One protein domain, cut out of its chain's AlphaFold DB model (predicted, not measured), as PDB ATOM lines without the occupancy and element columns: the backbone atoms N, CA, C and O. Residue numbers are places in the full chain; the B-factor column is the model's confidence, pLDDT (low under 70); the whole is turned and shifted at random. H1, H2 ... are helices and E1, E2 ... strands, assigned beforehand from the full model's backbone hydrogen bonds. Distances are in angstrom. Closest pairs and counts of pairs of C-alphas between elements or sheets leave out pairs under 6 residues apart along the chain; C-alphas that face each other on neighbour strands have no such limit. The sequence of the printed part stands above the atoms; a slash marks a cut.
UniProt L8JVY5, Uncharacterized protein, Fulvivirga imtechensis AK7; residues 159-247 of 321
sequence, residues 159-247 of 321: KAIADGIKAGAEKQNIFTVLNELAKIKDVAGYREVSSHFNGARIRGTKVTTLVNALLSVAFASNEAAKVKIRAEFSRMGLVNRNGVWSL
ATOM      1  N   LYS A 159      23.996  41.347  -3.976       90.94
ATOM      2  CA  LYS A 159      24.784  40.251  -3.431       90.94
ATOM      3  C   LYS A 159      25.682  40.723  -2.291       90.94
ATOM      4  O   LYS A 159      25.622  40.125  -1.219       90.94
ATOM      5  N   ALA A 160      26.473  41.783  -2.469       92.50
ATOM      6  CA  ALA A 160      27.334  42.283  -1.396       92.50
ATOM      7  C   ALA A 160      26.524  42.758  -0.181       92.50
ATOM      8  O   ALA A 160      26.894  42.467   0.959       92.50
ATOM      9  N   ILE A 161      25.387  43.420  -0.415       94.00
ATOM     10  CA  ILE A 161      24.462  43.819   0.653       94.00
ATOM     11  C   ILE A 161      23.890  42.579   1.345       94.00
ATOM     12  O   ILE A 161      23.911  42.500   2.573       94.00
ATOM     13  N   ALA A 162      23.420  41.579   0.591       95.00
ATOM     14  CA  ALA A 162      22.904  40.343   1.172       95.00
ATOM     15  C   ALA A 162      23.961  39.617   2.013       95.00
ATOM     16  O   ALA A 162      23.660  39.189   3.126       95.00
ATOM     17  N   ASP A 163      25.193  39.507   1.521       94.81
ATOM     18  CA  ASP A 163      26.301  38.865   2.230       94.81
ATOM     19  C   ASP A 163      26.685  39.652   3.498       94.81
ATOM     20  O   ASP A 163      26.890  39.054   4.558       94.81
ATOM     21  N   GLY A 164      26.672  40.987   3.439       94.50
ATOM     22  CA  GLY A 164      26.850  41.853   4.606       94.50
ATOM     23  C   GLY A 164      25.754  41.661   5.658       94.50
ATOM     24  O   GLY A 164      26.049  41.523   6.852       94.50
ATOM     25  N   ILE A 165      24.491  41.572   5.228       96.00
ATOM     26  CA  ILE A 165      23.362  41.288   6.119       96.00
ATOM     27  C   ILE A 165      23.501  39.893   6.733       96.00
ATOM     28  O   ILE A 165      23.321  39.760   7.942       96.00
ATOM     29  N   LYS A 166      23.846  38.861   5.949       95.19
ATOM     30  CA  LYS A 166      24.060  37.490   6.450       95.19
ATOM     31  C   LYS A 166      25.155  37.461   7.513       95.19
ATOM     32  O   LYS A 166      24.915  36.965   8.612       95.19
ATOM     33  N   ALA A 167      26.305  38.074   7.237       94.62
ATOM     34  CA  ALA A 167      27.417  38.146   8.183       94.62
ATOM     35  C   ALA A 167      27.038  38.898   9.473       94.62
ATOM     36  O   ALA A 167      27.423  38.496  10.576       94.62
ATOM     37  N   GLY A 168      26.263  39.982   9.358       92.88
ATOM     38  CA  GLY A 168      25.715  40.700  10.509       92.88
ATOM     39  C   GLY A 168      24.716  39.855  11.307       92.88
ATOM     40  O   GLY A 168      24.775  39.828  12.535       92.88
ATOM     41  N   ALA A 169      23.840  39.127  10.618       94.50
ATOM     42  CA  ALA A 169      22.818  38.264  11.202       94.50
ATOM     43  C   ALA A 169      23.417  37.057  11.944       94.50
ATOM     44  O   ALA A 169      22.984  36.740  13.052       94.50
ATOM     45  N   GLU A 170      24.452  36.426  11.386       93.62
ATOM     46  CA  GLU A 170      25.194  35.335  12.033       93.62
ATOM     47  C   GLU A 170      25.827  35.772  13.354       93.62
ATOM     48  O   GLU A 170      25.761  35.049  14.347       93.62
ATOM     49  N   LYS A 171      26.387  36.986  13.375       93.56
ATOM     50  CA  LYS A 171      27.023  37.588  14.556       93.56
ATOM     51  C   LYS A 171      26.041  38.316  15.476       93.56
ATOM     52  O   LYS A 171      26.470  38.890  16.471       93.56
ATOM     53  N   GLN A 172      24.750  38.348  15.132       92.62
ATOM     54  CA  GLN A 172      23.720  39.151  15.804       92.62
ATOM     55  C   GLN A 172      24.118  40.633  15.976       92.62
ATOM     56  O   GLN A 172      23.725  41.301  16.935       92.62
ATOM     57  N   ASN A 173      24.897  41.175  15.035       92.12
ATOM     58  CA  ASN A 173      25.327  42.566  15.051       92.12
ATOM     59  C   ASN A 173      24.273  43.447  14.376       92.12
ATOM     60  O   ASN A 173      24.249  43.610  13.154       92.12
ATOM     61  N   ILE A 174      23.417  44.043  15.204       90.31
ATOM     62  CA  ILE A 174      22.336  44.911  14.742       90.31
ATOM     63  C   ILE A 174      22.840  46.126  13.953       90.31
ATOM     64  O   ILE A 174      22.197  46.520  12.990       90.31
ATOM     65  N   PHE A 175      23.995  46.704  14.294       87.88
ATOM     66  CA  PHE A 175      24.505  47.893  13.605       87.88
ATOM     67  C   PHE A 175      24.929  47.580  12.173       87.88
ATOM     68  O   PHE A 175      24.593  48.330  11.262       87.88
ATOM     69  N   THR A 176      25.611  46.449  11.966       90.19
ATOM     70  CA  THR A 176      25.952  45.975  10.619       90.19
ATOM     71  C   THR A 176      24.687  45.723   9.811       90.19
ATOM     72  O   THR A 176      24.571  46.222   8.699       90.19
ATOM     73  N   VAL A 177      23.709  45.020  10.390       93.94
ATOM     74  CA  VAL A 177      22.443  44.723   9.706       93.94
ATOM     75  C   VAL A 177      21.703  46.002   9.319       93.94
ATOM     76  O   VAL A 177      21.298  46.133   8.171       93.94
ATOM     77  N   LEU A 178      21.566  46.969  10.230       88.19
ATOM     78  CA  LEU A 178      20.890  48.234   9.932       88.19
ATOM     79  C   LEU A 178      21.638  49.058   8.879       88.19
ATOM     80  O   LEU A 178      20.997  49.618   7.998       88.19
ATOM     81  N   ASN A 179      22.972  49.099   8.927       87.38
ATOM     82  CA  ASN A 179      23.767  49.817   7.930       87.38
ATOM     83  C   ASN A 179      23.621  49.210   6.527       87.38
ATOM     84  O   ASN A 179      23.559  49.939   5.543       87.38
ATOM     85  N   GLU A 180      23.543  47.883   6.425       94.00
ATOM     86  CA  GLU A 180      23.305  47.214   5.144       94.00
ATOM     87  C   GLU A 180      21.852  47.374   4.665       94.00
ATOM     88  O   GLU A 180      21.629  47.670   3.493       94.00
ATOM     89  N   LEU A 181      20.858  47.268   5.557       91.19
ATOM     90  CA  LEU A 181      19.447  47.513   5.219       91.19
ATOM     91  C   LEU A 181      19.199  48.962   4.772       91.19
ATOM     92  O   LEU A 181      18.411  49.190   3.857       91.19
ATOM     93  N   ALA A 182      19.903  49.935   5.357       88.94
ATOM     94  CA  ALA A 182      19.807  51.344   4.980       88.94
ATOM     95  C   ALA A 182      20.228  51.610   3.520       88.94
ATOM     96  O   ALA A 182      19.772  52.581   2.913       88.94
ATOM     97  N   LYS A 183      21.065  50.743   2.930       89.81
ATOM     98  CA  LYS A 183      21.472  50.844   1.517       89.81
ATOM     99  C   LYS A 183      20.343  50.477   0.554       89.81
ATOM    100  O   LYS A 183      20.369  50.899  -0.600       89.81
ATOM    101  N   ILE A 184      19.351  49.720   1.018       88.00
ATOM    102  CA  ILE A 184      18.185  49.325   0.233       88.00
ATOM    103  C   ILE A 184      17.166  50.464   0.288       88.00
ATOM    104  O   ILE A 184      16.653  50.813   1.352       88.00
ATOM    105  N   LYS A 185      16.894  51.097  -0.851       84.88
ATOM    106  CA  LYS A 185      16.073  52.317  -0.886       84.88
ATOM    107  C   LYS A 185      14.589  52.042  -1.087       84.88
ATOM    108  O   LYS A 185      13.775  52.765  -0.523       84.88
ATOM    109  N   ASP A 186      14.259  51.009  -1.848       79.12
ATOM    110  CA  ASP A 186      12.913  50.755  -2.342       79.12
ATOM    111  C   ASP A 186      12.567  49.256  -2.365       79.12
ATOM    112  O   ASP A 186      13.364  48.374  -2.023       79.12
ATOM    113  N   VAL A 187      11.334  48.976  -2.785       80.00
ATOM    114  CA  VAL A 187      10.779  47.626  -2.921       80.00
ATOM    115  C   VAL A 187      11.562  46.798  -3.948       80.00
ATOM    116  O   VAL A 187      11.702  45.587  -3.771       80.00
ATOM    117  N   ALA A 188      12.074  47.429  -5.011       77.38
ATOM    118  CA  ALA A 188      12.833  46.752  -6.059       77.38
ATOM    119  C   ALA A 188      14.165  46.218  -5.509       77.38
ATOM    120  O   ALA A 188      14.407  45.010  -5.569       77.38
ATOM    121  N   GLY A 189      14.955  47.068  -4.850       83.25
ATOM    122  CA  GLY A 189      16.203  46.663  -4.204       83.25
ATOM    123  C   GLY A 189      15.985  45.626  -3.101       83.25
ATOM    124  O   GLY A 189      16.785  44.701  -2.950       83.25
ATOM    125  N   TYR A 190      14.872  45.707  -2.361       88.94
ATOM    126  CA  TYR A 190      14.528  44.672  -1.384       88.94
ATOM    127  C   TYR A 190      14.310  43.309  -2.050       88.94
ATOM    128  O   TYR A 190      14.798  42.300  -1.537       88.94
ATOM    129  N   ARG A 191      13.584  43.250  -3.177       83.31
ATOM    130  CA  ARG A 191      13.338  41.988  -3.903       83.31
ATOM    131  C   ARG A 191      14.649  41.362  -4.363       83.31
ATOM    132  O   ARG A 191      14.847  40.164  -4.156       83.31
ATOM    133  N   GLU A 192      15.548  42.174  -4.910       85.88
ATOM    134  CA  GLU A 192      16.868  41.721  -5.350       85.88
ATOM    135  C   GLU A 192      17.688  41.161  -4.185       85.88
ATOM    136  O   GLU A 192      18.150  40.023  -4.252       85.88
ATOM    137  N   VAL A 193      17.805  41.895  -3.073       92.50
ATOM    138  CA  VAL A 193      18.549  41.429  -1.889       92.50
ATOM    139  C   VAL A 193      17.896  40.193  -1.271       92.50
ATOM    140  O   VAL A 193      18.588  39.235  -0.927       92.50
ATOM    141  N   SER A 194      16.566  40.173  -1.142       88.50
ATOM    142  CA  SER A 194      15.839  39.056  -0.533       88.50
ATOM    143  C   SER A 194      15.946  37.767  -1.350       88.50
ATOM    144  O   SER A 194      15.834  36.690  -0.762       88.50
ATOM    145  N   SER A 195      16.178  37.841  -2.665       86.44
ATOM    146  CA  SER A 195      16.378  36.650  -3.503       86.44
ATOM    147  C   SER A 195      17.590  35.819  -3.050       86.44
ATOM    148  O   SER A 195      17.524  34.591  -3.016       86.44
ATOM    149  N   HIS A 196      18.644  36.479  -2.554       92.00
ATOM    150  CA  HIS A 196      19.867  35.842  -2.048       92.00
ATOM    151  C   HIS A 196      19.691  35.138  -0.696       92.00
ATOM    152  O   HIS A 196      20.632  34.504  -0.206       92.00
ATOM    153  N   PHE A 197      18.522  35.261  -0.063       89.00
ATOM    154  CA  PHE A 197      18.200  34.586   1.195       89.00
ATOM    155  C   PHE A 197      17.474  33.260   0.993       89.00
ATOM    156  O   PHE A 197      17.394  32.487   1.946       89.00
ATOM    157  N   ASN A 198      16.987  32.959  -0.212       85.88
ATOM    158  CA  ASN A 198      16.308  31.696  -0.465       85.88
ATOM    159  C   ASN A 198      17.283  30.516  -0.312       85.88
ATOM    160  O   ASN A 198      18.239  30.377  -1.071       85.88
ATOM    161  N   GLY A 199      17.067  29.679   0.704       79.25
ATOM    162  CA  GLY A 199      17.915  28.521   0.989       79.25
ATOM    163  C   GLY A 199      19.218  28.848   1.722       79.25
ATOM    164  O   GLY A 199      19.989  27.926   2.006       79.25
ATOM    165  N   ALA A 200      19.453  30.115   2.079       87.38
ATOM    166  CA  ALA A 200      20.586  30.507   2.908       87.38
ATOM    167  C   ALA A 200      20.461  29.913   4.320       87.38
ATOM    168  O   ALA A 200      19.370  29.563   4.778       87.38
ATOM    169  N   ARG A 201      21.585  29.799   5.032       89.44
ATOM    170  CA  ARG A 201      21.602  29.383   6.436       89.44
ATOM    171  C   ARG A 201      22.070  30.531   7.302       89.44
ATOM    172  O   ARG A 201      23.152  31.052   7.083       89.44
ATOM    173  N   ILE A 202      21.271  30.876   8.301       90.25
ATOM    174  CA  ILE A 202      21.645  31.827   9.344       90.25
ATOM    175  C   ILE A 202      21.647  31.059  10.653       90.25
ATOM    176  O   ILE A 202      20.634  30.472  11.031       90.25
ATOM    177  N   ARG A 203      22.800  31.016  11.332       88.81
ATOM    178  CA  ARG A 203      22.966  30.286  12.604       88.81
ATOM    179  C   ARG A 203      22.466  28.831  12.529       88.81
ATOM    180  O   ARG A 203      21.786  28.346  13.425       88.81
ATOM    181  N   GLY A 204      22.750  28.155  11.414       84.69
ATOM    182  CA  GLY A 204      22.351  26.763  11.169       84.69
ATOM    183  C   GLY A 204      20.897  26.555  10.728       84.69
ATOM    184  O   GLY A 204      20.569  25.474  10.242       84.69
ATOM    185  N   THR A 205      20.042  27.578  10.803       87.44
ATOM    186  CA  THR A 205      18.637  27.487  10.375       87.44
ATOM    187  C   THR A 205      18.501  27.910   8.918       87.44
ATOM    188  O   THR A 205      19.025  28.951   8.515       87.44
ATOM    189  N   LYS A 206      17.806  27.099   8.114       87.75
ATOM    190  CA  LYS A 206      17.531  27.408   6.707       87.75
ATOM    191  C   LYS A 206      16.447  28.482   6.629       87.75
ATOM    192  O   LYS A 206      15.397  28.342   7.250       87.75
ATOM    193  N   VAL A 207      16.708  29.541   5.877       83.88
ATOM    194  CA  VAL A 207      15.802  30.686   5.736       83.88
ATOM    195  C   VAL A 207      15.306  30.785   4.297       83.88
ATOM    196  O   VAL A 207      15.963  30.333   3.362       83.88
ATOM    197  N   THR A 208      14.107  31.335   4.133       76.06
ATOM    198  CA  THR A 208      13.452  31.504   2.825       76.06
ATOM    199  C   THR A 208      13.415  32.960   2.382       76.06
ATOM    200  O   THR A 208      13.451  33.243   1.190       76.06
ATOM    201  N   THR A 209      13.360  33.894   3.334       84.31
ATOM    202  CA  THR A 209      13.263  35.332   3.071       84.31
ATOM    203  C   THR A 209      14.166  36.123   4.008       84.31
ATOM    204  O   THR A 209      14.485  35.672   5.113       84.31
ATOM    205  N   LEU A 210      14.532  37.337   3.586       90.75
ATOM    206  CA  LEU A 210      15.295  38.282   4.403       90.75
ATOM    207  C   LEU A 210      14.582  38.603   5.732       90.75
ATOM    208  O   LEU A 210      15.207  38.630   6.791       90.75
ATOM    209  N   VAL A 211      13.258  38.782   5.701       89.25
ATOM    210  CA  VAL A 211      12.449  39.041   6.904       89.25
ATOM    211  C   VAL A 211      12.526  37.881   7.895       89.25
ATOM    212  O   VAL A 211      12.796  38.107   9.074       89.25
ATOM    213  N   ASN A 212      12.322  36.645   7.425       86.12
ATOM    214  CA  ASN A 212      12.398  35.447   8.266       86.12
ATOM    215  C   ASN A 212      13.805  35.302   8.872       86.12
ATOM    216  O   ASN A 212      13.963  35.120  10.081       86.12
ATOM    217  N   ALA A 213      14.832  35.499   8.041       90.69
ATOM    218  CA  ALA A 213      16.226  35.434   8.454       90.69
ATOM    219  C   ALA A 213      16.558  36.379   9.614       90.69
ATOM    220  O   ALA A 213      17.236  35.983  10.564       90.69
ATOM    221  N   LEU A 214      16.060  37.613   9.565       92.94
ATOM    222  CA  LEU A 214      16.363  38.610  10.584       92.94
ATOM    223  C   LEU A 214      15.444  38.522  11.806       92.94
ATOM    224  O   LEU A 214      15.939  38.489  12.933       92.94
ATOM    225  N   LEU A 215      14.124  38.481  11.607       89.75
ATOM    226  CA  LEU A 215      13.161  38.590  12.707       89.75
ATOM    227  C   LEU A 215      12.938  37.269  13.446       89.75
ATOM    228  O   LEU A 215      12.779  37.285  14.665       89.75
ATOM    229  N   SER A 216      12.931  36.144  12.733       85.94
ATOM    230  CA  SER A 216      12.598  34.842  13.321       85.94
ATOM    231  C   SER A 216      13.833  34.039  13.722       85.94
ATOM    232  O   SER A 216      13.737  33.200  14.609       85.94
ATOM    233  N   VAL A 217      14.990  34.294  13.096       90.38
ATOM    234  CA  VAL A 217      16.215  33.506  13.321       90.38
ATOM    235  C   VAL A 217      17.309  34.323  14.009       90.38
ATOM    236  O   VAL A 217      17.699  34.018  15.137       90.38
ATOM    237  N   ALA A 218      17.820  35.374  13.362       91.31
ATOM    238  CA  ALA A 218      18.975  36.114  13.874       91.31
ATOM    239  C   ALA A 218      18.673  36.863  15.179       91.31
ATOM    240  O   ALA A 218      19.451  36.786  16.129       91.31
ATOM    241  N   PHE A 219      17.528  37.546  15.252       91.12
ATOM    242  CA  PHE A 219      17.137  38.382  16.393       91.12
ATOM    243  C   PHE A 219      15.885  37.869  17.113       91.12
ATOM    244  O   PHE A 219      15.170  38.653  17.736       91.12
ATOM    245  N   ALA A 220      15.635  36.556  17.075       88.88
ATOM    246  CA  ALA A 220      14.445  35.929  17.658       88.88
ATOM    247  C   ALA A 220      14.159  36.384  19.103       88.88
ATOM    248  O   ALA A 220      13.030  36.749  19.422       88.88
ATOM    249  N   SER A 221      15.194  36.445  19.946       82.94
ATOM    250  CA  SER A 221      15.115  36.830  21.362       82.94
ATOM    251  C   SER A 221      15.379  38.316  21.644       82.94
ATOM    252  O   SER A 221      15.363  38.725  22.801       82.94
ATOM    253  N   ASN A 222      15.635  39.143  20.623       80.94
ATOM    254  CA  ASN A 222      15.984  40.556  20.795       80.94
ATOM    255  C   ASN A 222      14.896  41.467  20.210       80.94
ATOM    256  O   ASN A 222      14.963  41.888  19.054       80.94
ATOM    257  N   GLU A 223      13.889  41.791  21.024       79.31
ATOM    258  CA  GLU A 223      12.762  42.640  20.607       79.31
ATOM    259  C   GLU A 223      13.197  44.040  20.169       79.31
ATOM    260  O   GLU A 223      12.721  44.537  19.150       79.31
ATOM    261  N   ALA A 224      14.148  44.661  20.871       74.44
ATOM    262  CA  ALA A 224      14.633  45.994  20.513       74.44
ATOM    263  C   ALA A 224      15.287  46.011  19.118       74.44
ATOM    264  O   ALA A 224      15.069  46.939  18.337       74.44
ATOM    265  N   ALA A 225      16.051  44.970  18.775       78.19
ATOM    266  CA  ALA A 225      16.616  44.806  17.438       78.19
ATOM    267  C   ALA A 225      15.526  44.560  16.388       78.19
ATOM    268  O   ALA A 225      15.536  45.203  15.338       78.19
ATOM    269  N   LYS A 226      14.550  43.688  16.688       83.69
ATOM    270  CA  LYS A 226      13.421  43.416  15.789       83.69
ATOM    271  C   LYS A 226      12.657  44.690  15.459       83.69
ATOM    272  O   LYS A 226      12.368  44.919  14.295       83.69
ATOM    273  N   VAL A 227      12.388  45.552  16.436       77.94
ATOM    274  CA  VAL A 227      11.728  46.847  16.207       77.94
ATOM    275  C   VAL A 227      12.497  47.701  15.197       77.94
ATOM    276  O   VAL A 227      11.903  48.153  14.220       77.94
ATOM    277  N   LYS A 228      13.811  47.877  15.377       82.06
ATOM    278  CA  LYS A 228      14.634  48.672  14.448       82.06
ATOM    279  C   LYS A 228      14.651  48.079  13.037       82.06
ATOM    280  O   LYS A 228      14.555  48.808  12.059       82.06
ATOM    281  N   ILE A 229      14.713  46.754  12.926       87.81
ATOM    282  CA  ILE A 229      14.677  46.057  11.632       87.81
ATOM    283  C   ILE A 229      13.308  46.219  10.955       87.81
ATOM    284  O   ILE A 229      13.237  46.481   9.756       87.81
ATOM    285  N   ARG A 230      12.209  46.115  11.713       83.25
ATOM    286  CA  ARG A 230      10.848  46.362  11.208       83.25
ATOM    287  C   ARG A 230      10.681  47.804  10.716       83.25
ATOM    288  O   ARG A 230       9.973  48.018   9.731       83.25
ATOM    289  N   ALA A 231      11.349  48.764  11.359       78.38
ATOM    290  CA  ALA A 231      11.387  50.153  10.910       78.38
ATOM    291  C   ALA A 231      12.022  50.291   9.527       78.38
ATOM    292  O   ALA A 231      11.423  50.893   8.638       78.38
ATOM    293  N   GLU A 232      13.173  49.654   9.313       84.81
ATOM    294  CA  GLU A 232      13.831  49.642   8.004       84.81
ATOM    295  C   GLU A 232      12.976  48.959   6.930       84.81
ATOM    296  O   GLU A 232      12.825  49.496   5.834       84.81
ATOM    297  N   PHE A 233      12.349  47.817   7.230       86.88
ATOM    298  CA  PHE A 233      11.438  47.167   6.277       86.88
ATOM    299  C   PHE A 233      10.251  48.057   5.906       86.88
ATOM    300  O   PHE A 233       9.884  48.128   4.733       86.88
ATOM    301  N   SER A 234       9.701  48.784   6.876       80.38
ATOM    302  CA  SER A 234       8.624  49.745   6.619       80.38
ATOM    303  C   SER A 234       9.115  50.918   5.765       80.38
ATOM    304  O   SER A 234       8.429  51.309   4.823       80.38
ATOM    305  N   ARG A 235      10.328  51.433   6.022       81.81
ATOM    306  CA  ARG A 235      10.966  52.495   5.217       81.81
ATOM    307  C   ARG A 235      11.117  52.093   3.746       81.81
ATOM    308  O   ARG A 235      10.953  52.934   2.872       81.81
ATOM    309  N   MET A 236      11.412  50.822   3.478       76.50
ATOM    310  CA  MET A 236      11.532  50.268   2.121       76.50
ATOM    311  C   MET A 236      10.181  49.980   1.444       76.50
ATOM    312  O   MET A 236      10.161  49.590   0.278       76.50
ATOM    313  N   GLY A 237       9.059  50.150   2.152       72.06
ATOM    314  CA  GLY A 237       7.713  49.948   1.614       72.06
ATOM    315  C   GLY A 237       7.109  48.567   1.877       72.06
ATOM    316  O   GLY A 237       6.103  48.223   1.258       72.06
ATOM    317  N   LEU A 238       7.682  47.760   2.779       78.75
ATOM    318  CA  LEU A 238       7.026  46.528   3.214       78.75
ATOM    319  C   LEU A 238       5.956  46.832   4.260       78.75
ATOM    320  O   LEU A 238       6.147  47.653   5.156       78.75
ATOM    321  N   VAL A 239       4.858  46.082   4.200       75.25
ATOM    322  CA  VAL A 239       3.751  46.209   5.148       75.25
ATOM    323  C   VAL A 239       3.586  44.908   5.916       75.25
ATOM    324  O   VAL A 239       3.556  43.823   5.332       75.25
ATOM    325  N   ASN A 240       3.448  45.025   7.234       74.38
ATOM    326  CA  ASN A 240       3.101  43.913   8.103       74.38
ATOM    327  C   ASN A 240       1.584  43.877   8.318       74.38
ATOM    328  O   ASN A 240       1.028  44.785   8.938       74.38
ATOM    329  N   ARG A 241       0.920  42.832   7.822       66.12
ATOM    330  CA  ARG A 241      -0.491  42.552   8.113       66.12
ATOM    331  C   ARG A 241      -0.564  41.250   8.895       66.12
ATOM    332  O   ARG A 241      -0.124  40.215   8.404       66.12
ATOM    333  N   ASN A 242      -1.109  41.300  10.109       57.91
ATOM    334  CA  ASN A 242      -1.331  40.123  10.959       57.91
ATOM    335  C   ASN A 242      -0.066  39.271  11.198       57.91
ATOM    336  O   ASN A 242      -0.131  38.048  11.244       57.91
ATOM    337  N   GLY A 243       1.100  39.912  11.323       63.72
ATOM    338  CA  GLY A 243       2.380  39.225  11.529       63.72
ATOM    339  C   GLY A 243       3.074  38.770  10.241       63.72
ATOM    340  O   GLY A 243       4.208  38.294  10.305       63.72
ATOM    341  N   VAL A 244       2.443  38.956   9.078       64.69
ATOM    342  CA  VAL A 244       2.996  38.605   7.769       64.69
ATOM    343  C   VAL A 244       3.484  39.861   7.053       64.69
ATOM    344  O   VAL A 244       2.725  40.796   6.796       64.69
ATOM    345  N   TRP A 245       4.768  39.870   6.696       72.88
ATOM    346  CA  TRP A 245       5.379  40.932   5.897       72.88
ATOM    347  C   TRP A 245       5.143  40.675   4.412       72.88
ATOM    348  O   TRP A 245       5.496  39.613   3.901       72.88
ATOM    349  N   SER A 246       4.569  41.652   3.715       71.62
ATOM    350  CA  SER A 246       4.248  41.548   2.291       71.62
ATOM    351  C   SER A 246       4.647  42.808   1.523       71.62
ATOM    352  O   SER A 246       4.764  43.896   2.087       71.62
ATOM    353  N   LEU A 247       4.852  42.636   0.216       66.38
ATOM    354  CA  LEU A 247       5.208  43.693  -0.737       66.38
ATOM    355  C   LEU A 247       3.959  44.344  -1.365       66.38
ATOM    356  O   LEU A 247       4.030  44.802  -2.502       66.38
TER     357      LEU A 247
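Overview. This is residues 159 to 247 of the 321 residues of an uncharacterized protein of Fulvivirga imtechensis AK7 (UniProt L8JVY5). Two helical hairpins, H1 with H2 and H4 with H5, stand next to each other with their four helices nearly aligned, and H3 lies across one end of this group. A small strand hairpin, E1 with E2, sits at the side of H4 and H5, away from H1 and H2. The printed part has 89 residues, in the order H1 H2 H3 H4 H5 E1 E2, and is mostly helix; the two-strand sheet, order E1 - E2, is antiparallel. It is compact, with a radius of gyration of the C-alphas of 11.5 A, and rounded, spanning 28 by 27 by 23 A.

Arrangement. Start with H1, residues 159 to 170, and H2, residues 174 to 182: this hairpin touches closest at the C-alphas of Ile 165 and Val 177, 5.1 A apart, at a shallow tilt of 22 degrees, opposite ways. Next look at H3, residues 187 to 195, which touches H1 only at their ends, through residues 159 to 162 of H1; the closest C-alphas, of Ala 162 and Val 193, are 5.4 A apart, and the tilt is steep, 66 degrees. H4, residues 210 to 218, touches H1 through residues 169 to 170 of H1 alone, with the C-alphas of Ala 169 and Ala 218 closest at 5.2 A. H5, residues 223 to 235, forms a hairpin with H4, opposite ways at a shallow tilt of 5 degrees; their closest C-alphas, of Leu 215 and Lys 226, are 5.7 A apart. H5 also touches H2, the same way at 6 degrees, closest at the C-alphas of Ile 174 and Ala 225, 6.3 A. H1 and H5 are apart, and so are H2 and H4. Last come E1, residues 239 to 241, and E2, residues 244 to 246, an antiparallel hairpin in which N 239 and O 246 are 3.0 A apart and N 241 and O 244 2.9 A, both within hydrogen-bond range. In H1, H2, H3 and H5 every O i to N i+4 pair is within hydrogen-bond range; in H4, 3 of 5 are.

Along the chain. Find C-alpha 159 at (24.784, 40.251, -3.431); from there H1 runs 16.2 A to Glu 170. H2 is 12.0 A long, H3 12.3 A and H4 10.4 A. H5 runs 18.4 A from C-alpha 223 at (12.762, 42.640, 20.607) to Arg 235. E1 and E2 each measure 6.3 A, and E2 ends at C-alpha 246, (4.248, 41.548, 2.291).

Size, cuts and confidence. The C-alphas of Ala 160 and Asn 242, the two farthest apart, are 31.3 A from each other. The printed part has no cut. The link from H3 to H4, residues 196 to 209, is long, and in it residues 201 to 202 pair antiparallel with 205 to 206; the other links are tight. The mean pLDDT of the printed part is 85.2, and residues 241 to 244 and 247 are under 70.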